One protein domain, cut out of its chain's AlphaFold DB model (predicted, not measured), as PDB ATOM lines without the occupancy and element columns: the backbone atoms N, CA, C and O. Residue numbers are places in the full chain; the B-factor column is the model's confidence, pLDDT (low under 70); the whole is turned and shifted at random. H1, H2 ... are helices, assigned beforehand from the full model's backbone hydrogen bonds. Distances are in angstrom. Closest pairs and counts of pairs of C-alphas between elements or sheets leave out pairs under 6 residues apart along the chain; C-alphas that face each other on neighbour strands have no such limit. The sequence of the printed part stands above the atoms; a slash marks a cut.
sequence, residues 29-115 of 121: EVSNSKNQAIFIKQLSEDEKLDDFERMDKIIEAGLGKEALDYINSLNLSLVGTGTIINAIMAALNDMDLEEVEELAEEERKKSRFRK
ATOM      1  N   GLU A  29     135.974 130.126 131.189       95.06
ATOM      2  CA  GLU A  29     135.155 129.518 132.244       95.06
ATOM      3  C   GLU A  29     135.121 127.996 132.081       95.06
ATOM      4  O   GLU A  29     134.824 127.484 131.002       95.06
ATOM      5  N   VAL A  30     135.346 127.271 133.174       93.81
ATOM      6  CA  VAL A  30     135.208 125.816 133.195       93.81
ATOM      7  C   VAL A  30     133.735 125.453 133.322       93.81
ATOM      8  O   VAL A  30     133.043 125.868 134.256       93.81
ATOM      9  N   SER A  31     133.249 124.628 132.397       89.12
ATOM     10  CA  SER A  31     131.905 124.065 132.463       89.12
ATOM     11  C   SER A  31     131.835 122.992 133.557       89.12
ATOM     12  O   SER A  31     132.094 121.813 133.332       89.12
ATOM     13  N   ASN A  32     131.479 123.413 134.773       86.19
ATOM     14  CA  ASN A  32     131.463 122.577 135.978       86.19
ATOM     15  C   ASN A  32     130.071 122.066 136.378       86.19
ATOM     16  O   ASN A  32     129.852 121.639 137.514       86.19
ATOM     17  N   SER A  33     129.103 122.082 135.455       88.88
ATOM     18  CA  SER A  33     127.804 121.463 135.728       88.88
ATOM     19  C   SER A  33     127.980 119.968 136.020       88.88
ATOM     20  O   SER A  33     128.836 119.309 135.432       88.88
ATOM     21  N   LYS A  34     127.126 119.397 136.879       87.81
ATOM     22  CA  LYS A  34     127.179 117.965 137.230       87.81
ATOM     23  C   LYS A  34     127.253 117.052 135.999       87.81
ATOM     24  O   LYS A  34     128.017 116.093 135.990       87.81
ATOM     25  N   ASN A  35     126.457 117.343 134.971       90.88
ATOM     26  CA  ASN A  35     126.422 116.532 133.753       90.88
ATOM     27  C   ASN A  35     127.728 116.651 132.964       90.88
ATOM     28  O   ASN A  35     128.218 115.647 132.455       90.88
ATOM     29  N   GLN A  36     128.310 117.850 132.916       90.38
ATOM     30  CA  GLN A  36     129.585 118.066 132.246       90.38
ATOM     31  C   GLN A  36     130.736 117.377 132.979       90.38
ATOM     32  O   GLN A  36     131.545 116.705 132.348       90.38
ATOM     33  N   ALA A  37     130.767 117.464 134.311       89.94
ATOM     34  CA  ALA A  37     131.767 116.787 135.129       89.94
ATOM     35  C   ALA A  37     131.719 115.260 134.938       89.94
ATOM     36  O   ALA A  37     132.754 114.617 134.774       89.94
ATOM     37  N   ILE A  38     130.512 114.677 134.894       92.38
ATOM     38  CA  ILE A  38     130.327 113.245 134.604       92.38
ATOM     39  C   ILE A  38     130.845 112.906 133.204       92.38
ATOM     40  O   ILE A  38     131.541 111.906 133.043       92.38
ATOM     41  N   PHE A  39     130.524 113.730 132.207       94.19
ATOM     42  CA  PHE A  39     130.954 113.509 130.832       94.19
ATOM     43  C   PHE A  39     132.482 113.565 130.688       94.19
ATOM     44  O   PHE A  39     133.075 112.648 130.129       94.19
ATOM     45  N   ILE A  40     133.133 114.579 131.264       93.50
ATOM     46  CA  ILE A  40     134.598 114.717 131.250       93.50
ATOM     47  C   ILE A  40     135.266 113.532 131.952       93.50
ATOM     48  O   ILE A  40     136.226 112.968 131.429       93.50
ATOM     49  N   LYS A  41     134.722 113.088 133.091       90.31
ATOM     50  CA  LYS A  41     135.222 111.894 133.779       90.31
ATOM     51  C   LYS A  41     135.131 110.648 132.891       90.31
ATOM     52  O   LYS A  41     136.108 109.913 132.775       90.31
ATOM     53  N   GLN A  42     133.997 110.436 132.226       93.06
ATOM     54  CA  GLN A  42     133.820 109.310 131.306       93.06
ATOM     55  C   GLN A  42     134.815 109.358 130.146       93.06
ATOM     56  O   GLN A  42     135.404 108.332 129.826       93.06
ATOM     57  N   LEU A  43     135.048 110.538 129.561       93.69
ATOM     58  CA  LEU A  43     136.071 110.716 128.530       93.69
ATOM     59  C   LEU A  43     137.461 110.348 129.056       93.69
ATOM     60  O   LEU A  43     138.201 109.641 128.378       93.69
ATOM     61  N   SER A  44     137.807 110.773 130.276       87.19
ATOM     62  CA  SER A  44     139.117 110.473 130.866       87.19
ATOM     63  C   SER A  44     139.356 108.970 131.056       87.19
ATOM     64  O   SER A  44     140.473 108.498 130.844       87.19
ATOM     65  N   GLU A  45     138.302 108.207 131.352       89.44
ATOM     66  CA  GLU A  45     138.348 106.767 131.630       89.44
ATOM     67  C   GLU A  45     138.088 105.891 130.382       89.44
ATOM     68  O   GLU A  45     138.212 104.668 130.460       89.44
ATOM     69  N   ASP A  46     137.740 106.469 129.224       90.31
ATOM     70  CA  ASP A  46     137.360 105.700 128.031       90.31
ATOM     71  C   ASP A  46     138.581 105.075 127.334       90.31
ATOM     72  O   ASP A  46     139.348 105.740 126.638       90.31
ATOM     73  N   GLU A  47     138.780 103.770 127.500       88.38
ATOM     74  CA  GLU A  47     139.889 103.028 126.884       88.38
ATOM     75  C   GLU A  47     139.790 102.909 125.350       88.38
ATOM     76  O   GLU A  47     140.750 102.480 124.713       88.38
ATOM     77  N   LYS A  48     138.648 103.259 124.740       91.38
ATOM     78  CA  LYS A  48     138.458 103.180 123.280       91.38
ATOM     79  C   LYS A  48     138.953 104.417 122.542       91.38
ATOM     80  O   LYS A  48     139.176 104.329 121.336       91.38
ATOM     81  N   LEU A  49     139.066 105.549 123.234       89.69
ATOM     82  CA  LEU A  49     139.590 106.781 122.658       89.69
ATOM     83  C   LEU A  49     141.111 106.709 122.602       89.69
ATOM     84  O   LEU A  49     141.760 106.335 123.582       89.69
ATOM     85  N   ASP A  50     141.672 107.116 121.470       93.81
ATOM     86  CA  ASP A  50     143.100 107.398 121.401       93.81
ATOM     87  C   ASP A  50     143.463 108.549 122.357       93.81
ATOM     88  O   ASP A  50     142.627 109.399 122.679       93.81
ATOM     89  N   ASP A  51     144.709 108.568 122.831       88.75
ATOM     90  CA  ASP A  51     145.180 109.545 123.813       88.75
ATOM     91  C   ASP A  51     144.985 110.989 123.325       88.75
ATOM     92  O   ASP A  51     144.535 111.829 124.104       88.75
ATOM     93  N   PHE A  52     145.235 111.279 122.044       91.75
ATOM     94  CA  PHE A  52     145.074 112.631 121.498       91.75
ATOM     95  C   PHE A  52     143.598 113.023 121.377       91.75
ATOM     96  O   PHE A  52     143.202 114.105 121.806       91.75
ATOM     97  N   GLU A  53     142.759 112.113 120.874       94.81
ATOM     98  CA  GLU A  53     141.313 112.342 120.763       94.81
ATOM     99  C   GLU A  53     140.678 112.581 122.141       94.81
ATOM    100  O   GLU A  53     139.796 113.426 122.304       94.81
ATOM    101  N   ARG A  54     141.144 111.850 123.155       95.25
ATOM    102  CA  ARG A  54     140.717 112.015 124.544       95.25
ATOM    103  C   ARG A  54     141.057 113.407 125.072       95.25
ATOM    104  O   ARG A  54     140.202 114.042 125.687       95.25
ATOM    105  N   MET A  55     142.286 113.868 124.840       95.44
ATOM    106  CA  MET A  55     142.756 115.181 125.286       95.44
ATOM    107  C   MET A  55     141.912 116.304 124.678       95.44
ATOM    108  O   MET A  55     141.390 117.138 125.421       95.44
ATOM    109  N   ASP A  56     141.690 116.264 123.364       96.81
ATOM    110  CA  ASP A  56     140.892 117.266 122.654       96.81
ATOM    111  C   ASP A  56     139.450 117.308 123.169       96.81
ATOM    112  O   ASP A  56     138.925 118.378 123.484       96.81
ATOM    113  N   LYS A  57     138.821 116.138 123.347       97.00
ATOM    114  CA  LYS A  57     137.446 116.055 123.859       97.00
ATOM    115  C   LYS A  57     137.313 116.568 125.287       97.00
ATOM    116  O   LYS A  57     136.295 117.174 125.608       97.00
ATOM    117  N   ILE A  58     138.303 116.331 126.150       96.69
ATOM    118  CA  ILE A  58     138.294 116.865 127.519       96.69
ATOM    119  C   ILE A  58     138.396 118.392 127.496       96.69
ATOM    120  O   ILE A  58     137.644 119.057 128.207       96.69
ATOM    121  N   ILE A  59     139.284 118.947 126.669       97.44
ATOM    122  CA  ILE A  59     139.462 120.399 126.544       97.44
ATOM    123  C   ILE A  59     138.192 121.049 125.988       97.44
ATOM    124  O   ILE A  59     137.689 121.999 126.585       97.44
ATOM    125  N   GLU A  60     137.622 120.507 124.909       97.56
ATOM    126  CA  GLU A  60     136.370 121.012 124.334       97.56
ATOM    127  C   GLU A  60     135.216 120.933 125.340       97.56
ATOM    128  O   GLU A  60     134.445 121.879 125.491       97.56
ATOM    129  N   ALA A  61     135.109 119.824 126.072       96.00
ATOM    130  CA  ALA A  61     134.083 119.648 127.087       96.00
ATOM    131  C   ALA A  61     134.270 120.587 128.293       96.00
ATOM    132  O   ALA A  61     133.279 121.016 128.887       96.00
ATOM    133  N   GLY A  62     135.512 120.870 128.685       95.31
ATOM    134  CA  GLY A  62     135.835 121.690 129.848       95.31
ATOM    135  C   GLY A  62     135.748 123.187 129.573       95.31
ATOM    136  O   GLY A  62     135.143 123.909 130.362       95.31
ATOM    137  N   LEU A  63     136.337 123.639 128.465       96.38
ATOM    138  CA  LEU A  63     136.576 125.055 128.156       96.38
ATOM    139  C   LEU A  63     135.855 125.533 126.886       96.38
ATOM    140  O   LEU A  63     135.807 126.731 126.615       96.38
ATOM    141  N   GLY A  64     135.270 124.615 126.115       96.12
ATOM    142  CA  GLY A  64     134.599 124.913 124.856       96.12
ATOM    143  C   GLY A  64     135.513 124.817 123.634       96.12
ATOM    144  O   GLY A  64     136.736 124.719 123.721       96.12
ATOM    145  N   LYS A  65     134.883 124.852 122.457       96.81
ATOM    146  CA  LYS A  65     135.564 124.676 121.171       96.81
ATOM    147  C   LYS A  65     136.559 125.795 120.850       96.81
ATOM    148  O   LYS A  65     137.633 125.516 120.339       96.81
ATOM    149  N   GLU A  66     136.227 127.040 121.187       96.69
ATOM    150  CA  GLU A  66     137.114 128.190 120.962       96.69
ATOM    151  C   GLU A  66     138.444 128.035 121.717       96.69
ATOM    152  O   GLU A  66     139.511 128.253 121.147       96.69
ATOM    153  N   ALA A  67     138.385 127.557 122.965       97.12
ATOM    154  CA  ALA A  67     139.574 127.253 123.749       97.12
ATOM    155  C   ALA A  67     140.392 126.111 123.133       97.12
ATOM    156  O   ALA A  67     141.615 126.215 123.053       97.12
ATOM    157  N   LEU A  68     139.734 125.039 122.670       97.75
ATOM    158  CA  LEU A  68     140.409 123.930 121.989       97.75
ATOM    159  C   LEU A  68     141.138 124.407 120.725       97.75
ATOM    160  O   LEU A  68     142.316 124.096 120.544       97.75
ATOM    161  N   ASP A  69     140.462 125.181 119.875       97.69
ATOM    162  CA  ASP A  69     141.034 125.713 118.635       97.69
ATOM    163  C   ASP A  69     142.265 126.587 118.936       97.69
ATOM    164  O   ASP A  69     143.305 126.457 118.280       97.69
ATOM    165  N   TYR A  70     142.188 127.419 119.980       97.88
ATOM    166  CA  TYR A  70     143.322 128.214 120.441       97.88
ATOM    167  C   TYR A  70     144.482 127.345 120.942       97.88
ATOM    168  O   TYR A  70     145.617 127.509 120.492       97.88
ATOM    169  N   ILE A  71     144.216 126.381 121.824       96.62
ATOM    170  CA  ILE A  71     145.239 125.494 122.399       96.62
ATOM    171  C   ILE A  71     145.950 124.684 121.307       96.62
ATOM    172  O   ILE A  71     147.176 124.563 121.329       96.62
ATOM    173  N   ASN A  72     145.211 124.201 120.309       95.38
ATOM    174  CA  ASN A  72     145.781 123.495 119.163       95.38
ATOM    175  C   ASN A  72     146.694 124.395 118.317       95.38
ATOM    176  O   ASN A  72     147.694 123.923 117.772       95.38
ATOM    177  N   SER A  73     146.415 125.701 118.255       96.88
ATOM    178  CA  SER A  73     147.275 126.669 117.561       96.88
ATOM    179  C   SER A  73     148.618 126.918 118.265       96.88
ATOM    180  O   SER A  73     149.597 127.272 117.607       96.88
ATOM    181  N   LEU A  74     148.696 126.683 119.582       95.31
ATOM    182  CA  LEU A  74     149.906 126.900 120.383       95.31
ATOM    183  C   LEU A  74     150.990 125.835 120.158       95.31
ATOM    184  O   LEU A  74     152.131 126.037 120.578       95.31
ATOM    185  N   ASN A  75     150.653 124.711 119.510       91.56
ATOM    186  CA  ASN A  75     151.563 123.592 119.246       91.56
ATOM    187  C   ASN A  75     152.333 123.141 120.509       91.56
ATOM    188  O   ASN A  75     153.556 122.964 120.501       91.56
ATOM    189  N   LEU A  76     151.606 123.021 121.626       93.44
ATOM    190  CA  LEU A  76     152.170 122.652 122.921       93.44
ATOM    191  C   LEU A  76     152.705 121.216 122.912       93.44
ATOM    192  O   LEU A  76     152.233 120.337 122.193       93.44
ATOM    193  N   SER A  77     153.681 120.957 123.783       94.50
ATOM    194  CA  SER A  77     154.064 119.577 124.085       94.50
ATOM    195  C   SER A  77     152.914 118.833 124.770       94.50
ATOM    196  O   SER A  77     152.112 119.443 125.475       94.50
ATOM    197  N   LEU A  78     152.912 117.498 124.678       91.12
ATOM    198  CA  LEU A  78     151.977 116.639 125.419       91.12
ATOM    199  C   LEU A  78     151.925 116.957 126.921       91.12
ATOM    200  O   LEU A  78     150.872 116.850 127.541       91.12
ATOM    201  N   VAL A  79     153.059 117.355 127.507       92.62
ATOM    202  CA  VAL A  79     153.132 117.757 128.918       92.62
ATOM    203  C   VAL A  79     152.368 119.058 129.147       92.62
ATOM    204  O   VAL A  79     151.577 119.124 130.078       92.62
ATOM    205  N   GLY A  80     152.558 120.058 128.281       94.69
ATOM    206  CA  GLY A  80     151.861 121.343 128.377       94.69
ATOM    207  C   GLY A  80     150.348 121.200 128.211       94.69
ATOM    208  O   GLY A  80     149.589 121.737 129.011       94.69
ATOM    209  N   THR A  81     149.902 120.402 127.240       95.00
ATOM    210  CA  THR A  81     148.473 120.102 127.076       95.00
ATOM    211  C   THR A  81     147.925 119.305 128.267       95.00
ATOM    212  O   THR A  81     146.811 119.553 128.722       95.00
ATOM    213  N   GLY A  82     148.726 118.398 128.837       93.94
ATOM    214  CA  GLY A  82     148.391 117.693 130.076       93.94
ATOM    215  C   GLY A  82     148.188 118.627 131.274       93.94
ATOM    216  O   GLY A  82     147.250 118.426 132.039       93.94
ATOM    217  N   THR A  83     148.994 119.684 131.411       95.56
ATOM    218  CA  THR A  83     148.812 120.707 132.460       95.56
ATOM    219  C   THR A  83     147.463 121.419 132.333       95.56
ATOM    220  O   THR A  83     146.785 121.630 133.336       95.56
ATOM    221  N   ILE A  84     147.017 121.723 131.109       96.06
ATOM    222  CA  ILE A  84     145.692 122.324 130.879       96.06
ATOM    223  C   ILE A  84     144.582 121.370 131.335       96.06
ATOM    224  O   ILE A  84     143.641 121.784 132.012       96.06
ATOM    225  N   ILE A  85     144.704 120.082 131.013       95.44
ATOM    226  CA  ILE A  85     143.743 119.060 131.447       95.44
ATOM    227  C   ILE A  85     143.717 118.940 132.974       95.44
ATOM    228  O   ILE A  85     142.635 118.886 133.555       95.44
ATOM    229  N   ASN A  86     144.874 118.964 133.640       94.50
ATOM    230  CA  ASN A  86     144.936 118.954 135.102       94.50
ATOM    231  C   ASN A  86     144.222 120.171 135.706       94.50
ATOM    232  O   ASN A  86     143.474 120.010 136.664       94.50
ATOM    233  N   ALA A  87     144.367 121.360 135.112       95.62
ATOM    234  CA  ALA A  87     143.648 122.559 135.547       95.62
ATOM    235  C   ALA A  87     142.126 122.434 135.382       95.62
ATOM    236  O   ALA A  87     141.377 122.824 136.279       95.62
ATOM    237  N   ILE A  88     141.657 121.827 134.285       95.00
ATOM    238  CA  ILE A  88     140.233 121.502 134.104       95.00
ATOM    239  C   ILE A  88     139.770 120.540 135.207       95.00
ATOM    240  O   ILE A  88     138.732 120.764 135.826       95.00
ATOM    241  N   MET A  89     140.539 119.488 135.495       92.06
ATOM    242  CA  MET A  89     140.180 118.500 136.518       92.06
ATOM    243  C   MET A  89     140.187 119.097 137.931       92.06
ATOM    244  O   MET A  89     139.279 118.805 138.707       92.06
ATOM    245  N   ALA A  90     141.146 119.964 138.251       92.19
ATOM    246  CA  ALA A  90     141.204 120.706 139.511       92.19
ATOM    247  C   ALA A  90     139.947 121.564 139.701       92.19
ATOM    248  O   ALA A  90     139.234 121.431 140.695       92.19
ATOM    249  N   ALA A  91     139.588 122.334 138.670       91.44
ATOM    250  CA  ALA A  91     138.374 123.139 138.648       91.44
ATOM    251  C   ALA A  91     137.085 122.314 138.825       91.44
ATOM    252  O   ALA A  91     136.148 122.765 139.481       91.44
ATOM    253  N   LEU A  92     137.011 121.110 138.252       88.88
ATOM    254  CA  LEU A  92     135.835 120.241 138.393       88.88
ATOM    255  C   LEU A  92     135.700 119.621 139.785       88.88
ATOM    256  O   LEU A  92     134.577 119.367 140.222       88.88
ATOM    257  N   ASN A  93     136.821 119.338 140.451       86.31
ATOM    258  CA  ASN A  93     136.837 118.650 141.741       86.31
ATOM    259  C   ASN A  93     136.957 119.603 142.938       86.31
ATOM    260  O   ASN A  93     136.958 119.122 144.067       86.31
ATOM    261  N   ASP A  94     137.011 120.918 142.699       85.75
ATOM    262  CA  ASP A  94     137.266 121.930 143.736       85.75
ATOM    263  C   ASP A  94     138.573 121.628 144.494       85.75
ATOM    264  O   ASP A  94     138.640 121.675 145.720       85.75
ATOM    265  N   MET A  95     139.598 121.233 143.730       87.06
ATOM    266  CA  MET A  95     140.932 120.883 144.218       87.06
ATOM    267  C   MET A  95     141.951 121.916 143.748       87.06
ATOM    268  O   MET A  95     141.778 122.537 142.695       87.06
ATOM    269  N   ASP A  96     143.050 122.040 144.485       90.00
ATOM    270  CA  ASP A  96     144.197 122.813 144.025       90.00
ATOM    271  C   ASP A  96     144.883 122.104 142.846       90.00
ATOM    272  O   ASP A  96     144.957 120.872 142.783       90.00
ATOM    273  N   LEU A  97     145.404 122.884 141.891       87.62
ATOM    274  CA  LEU A  97     146.101 122.339 140.719       87.62
ATOM    275  C   LEU A  97     147.282 121.453 141.137       87.62
ATOM    276  O   LEU A  97     147.468 120.375 140.579       87.62
ATOM    277  N   GLU A  98     148.033 121.889 142.144       88.31
ATOM    278  CA  GLU A  98     149.179 121.160 142.687       88.31
ATOM    279  C   GLU A  98     148.767 119.779 143.221       88.31
ATOM    280  O   GLU A  98     149.431 118.785 142.927       88.31
ATOM    281  N   GLU A  99     147.624 119.682 143.908       87.50
ATOM    282  CA  GLU A  99     147.102 118.406 144.410       87.50
ATOM    283  C   GLU A  99     146.746 117.451 143.256       87.50
ATOM    284  O   GLU A  99     147.065 116.260 143.289       87.50
ATOM    285  N   VAL A 100     146.136 117.972 142.186       86.69
ATOM    286  CA  VAL A 100     145.822 117.174 140.989       86.69
ATOM    287  C   VAL A 100     147.090 116.700 140.276       86.69
ATOM    288  O   VAL A 100     147.167 115.545 139.844       86.69
ATOM    289  N   GLU A 101     148.102 117.560 140.157       85.31
ATOM    290  CA  GLU A 101     149.379 117.214 139.531       85.31
ATOM    291  C   GLU A 101     150.135 116.130 140.313       85.31
ATOM    292  O   GLU A 101     150.669 115.193 139.705       85.31
ATOM    293  N   GLU A 102     150.120 116.195 141.648       88.50
ATOM    294  CA  GLU A 102     150.695 115.168 142.521       88.50
ATOM    295  C   GLU A 102     150.016 113.806 142.325       88.50
ATOM    296  O   GLU A 102     150.698 112.793 142.117       88.50
ATOM    297  N   LEU A 103     148.679 113.768 142.308       85.19
ATOM    298  CA  LEU A 103     147.918 112.538 142.060       85.19
ATOM    299  C   LEU A 103     148.233 111.943 140.680       85.19
ATOM    300  O   LEU A 103     148.500 110.742 140.563       85.19
ATOM    301  N   ALA A 104     148.284 112.779 139.641       83.69
ATOM    302  CA  ALA A 104     148.625 112.350 138.287       83.69
ATOM    303  C   ALA A 104     150.064 111.798 138.197       83.69
ATOM    304  O   ALA A 104     150.351 110.841 137.464       83.69
ATOM    305  N   GLU A 105     151.012 112.370 138.940       85.00
ATOM    306  CA  GLU A 105     152.357 111.810 139.067       85.00
ATOM    307  C   GLU A 105     152.383 110.462 139.784       85.00
ATOM    308  O   GLU A 105     153.081 109.543 139.332       85.00
ATOM    309  N   GLU A 106     151.653 110.326 140.890       85.88
ATOM    310  CA  GLU A 106     151.563 109.068 141.624       85.88
ATOM    311  C   GLU A 106     151.018 107.939 140.752       85.88
ATOM    312  O   GLU A 106     151.566 106.831 140.754       85.88
ATOM    313  N   GLU A 107     149.967 108.205 139.978       81.94
ATOM    314  CA  GLU A 107     149.390 107.227 139.059       81.94
ATOM    315  C   GLU A 107     150.381 106.816 137.971       81.94
ATOM    316  O   GLU A 107     150.575 105.618 137.720       81.94
ATOM    317  N   ARG A 108     151.108 107.780 137.390       82.12
ATOM    318  CA  ARG A 108     152.184 107.488 136.431       82.12
ATOM    319  C   ARG A 108     153.280 106.624 137.060       82.12
ATOM    320  O   ARG A 108     153.729 105.662 136.428       82.12
ATOM    321  N   LYS A 109     153.693 106.905 138.303       83.06
ATOM    322  CA  LYS A 109     154.688 106.105 139.049       83.06
ATOM    323  C   LYS A 109     154.170 104.683 139.315       83.06
ATOM    324  O   LYS A 109     154.876 103.712 139.018       83.06
ATOM    325  N   LYS A 110     152.923 104.531 139.781       78.50
ATOM    326  CA  LYS A 110     152.267 103.229 140.034       78.50
ATOM    327  C   LYS A 110     152.119 102.405 138.749       78.50
ATOM    328  O   LYS A 110     152.427 101.211 138.750       78.50
ATOM    329  N   SER A 111     151.719 103.031 137.641       74.75
ATOM    330  CA  SER A 111     151.596 102.389 136.324       74.75
ATOM    331  C   SER A 111     152.941 101.854 135.816       74.75
ATOM    332  O   SER A 111     153.046 100.684 135.427       74.75
ATOM    333  N   ARG A 112     154.018 102.650 135.922       74.75
ATOM    334  CA  ARG A 112     155.384 102.213 135.571       74.75
ATOM    335  C   ARG A 112     155.858 101.040 136.432       74.75
ATOM    336  O   ARG A 112     156.416 100.080 135.899       74.75
ATOM    337  N   PHE A 113     155.595 101.077 137.740       71.25
ATOM    338  CA  PHE A 113     155.967  99.998 138.660       71.25
ATOM    339  C   PHE A 113     155.237  98.679 138.347       71.25
ATOM    340  O   PHE A 113     155.846  97.608 138.370       71.25
ATOM    341  N   ARG A 114     153.948  98.742 137.981       69.25
ATOM    342  CA  ARG A 114     153.160  97.567 137.565       69.25
ATOM    343  C   ARG A 114     153.658  96.979 136.238       69.25
ATOM    344  O   ARG A 114     153.802  95.762 136.147       69.25
ATOM    345  N   LYS A 115     154.010  97.815 135.248       60.19
ATOM    346  CA  LYS A 115     154.603  97.366 133.967       60.19
ATOM    347  C   LYS A 115     155.984  96.713 134.136       60.19
ATOM    348  O   LYS A 115     156.299  95.776 133.407       60.19
TER     349      LYS A 115
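What this domain is: This is residues 29 to 115 of the 121 residues of an uncharacterized protein of Clostridium intestinale URNW (UniProt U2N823). Look for a compact body of four helices, H1, H3 and H4 packed round H2, from which residues 105 to 115 of the longest helix, H5, stick out as an arm. The 87 printed residues hold five named helices, H1 to H5 in order, and no named strand: all helix. The whole is compact, with a radius of gyration of the C-alphas of 12.9 A and spans of 38 by 28 by 26 A.

How they stand to each other: Start at H5, residues 97 to 115: its residues 97 to 101 alone touch H4, residues 78 to 93, at a steep tilt of 61 degrees, closest C-alphas Leu 97 and Ala 90, 5.3 A. H4 touches the hub H2, residues 51 to 63, closest C-alphas Ile 88 and Gly 62, 6.1 A. H2 forms a hairpin with H1, residues 34 to 45, at a shallow tilt of 13 degrees, closest C-alphas Ile 58 and Ile 40, 5.7 A. H2 touches H3, residues 65 to 73, closest C-alphas Glu 60 and Leu 68, 5.5 A. H1, H2 and H4 form a bundle, helices side by side. In H1 to H5 every O i to N i+4 pair is within hydrogen-bond range.

Where its parts are: Find C-alpha 97 at (146.101, 122.339, 140.719); H5 runs 27.2 A to C-alpha 115. H4 spans 22.4 A, H2 18.3 A, H1 16.8 A from C-alpha 34 at (127.179, 117.965, 137.230), H3 12.4 A.

The domain as a whole: The C-alphas farthest apart, Glu 66 and Arg 114, are 38.4 A apart. The printed part has no cut, its four links are tight, and residues 114 to 115 have pLDDT under 70.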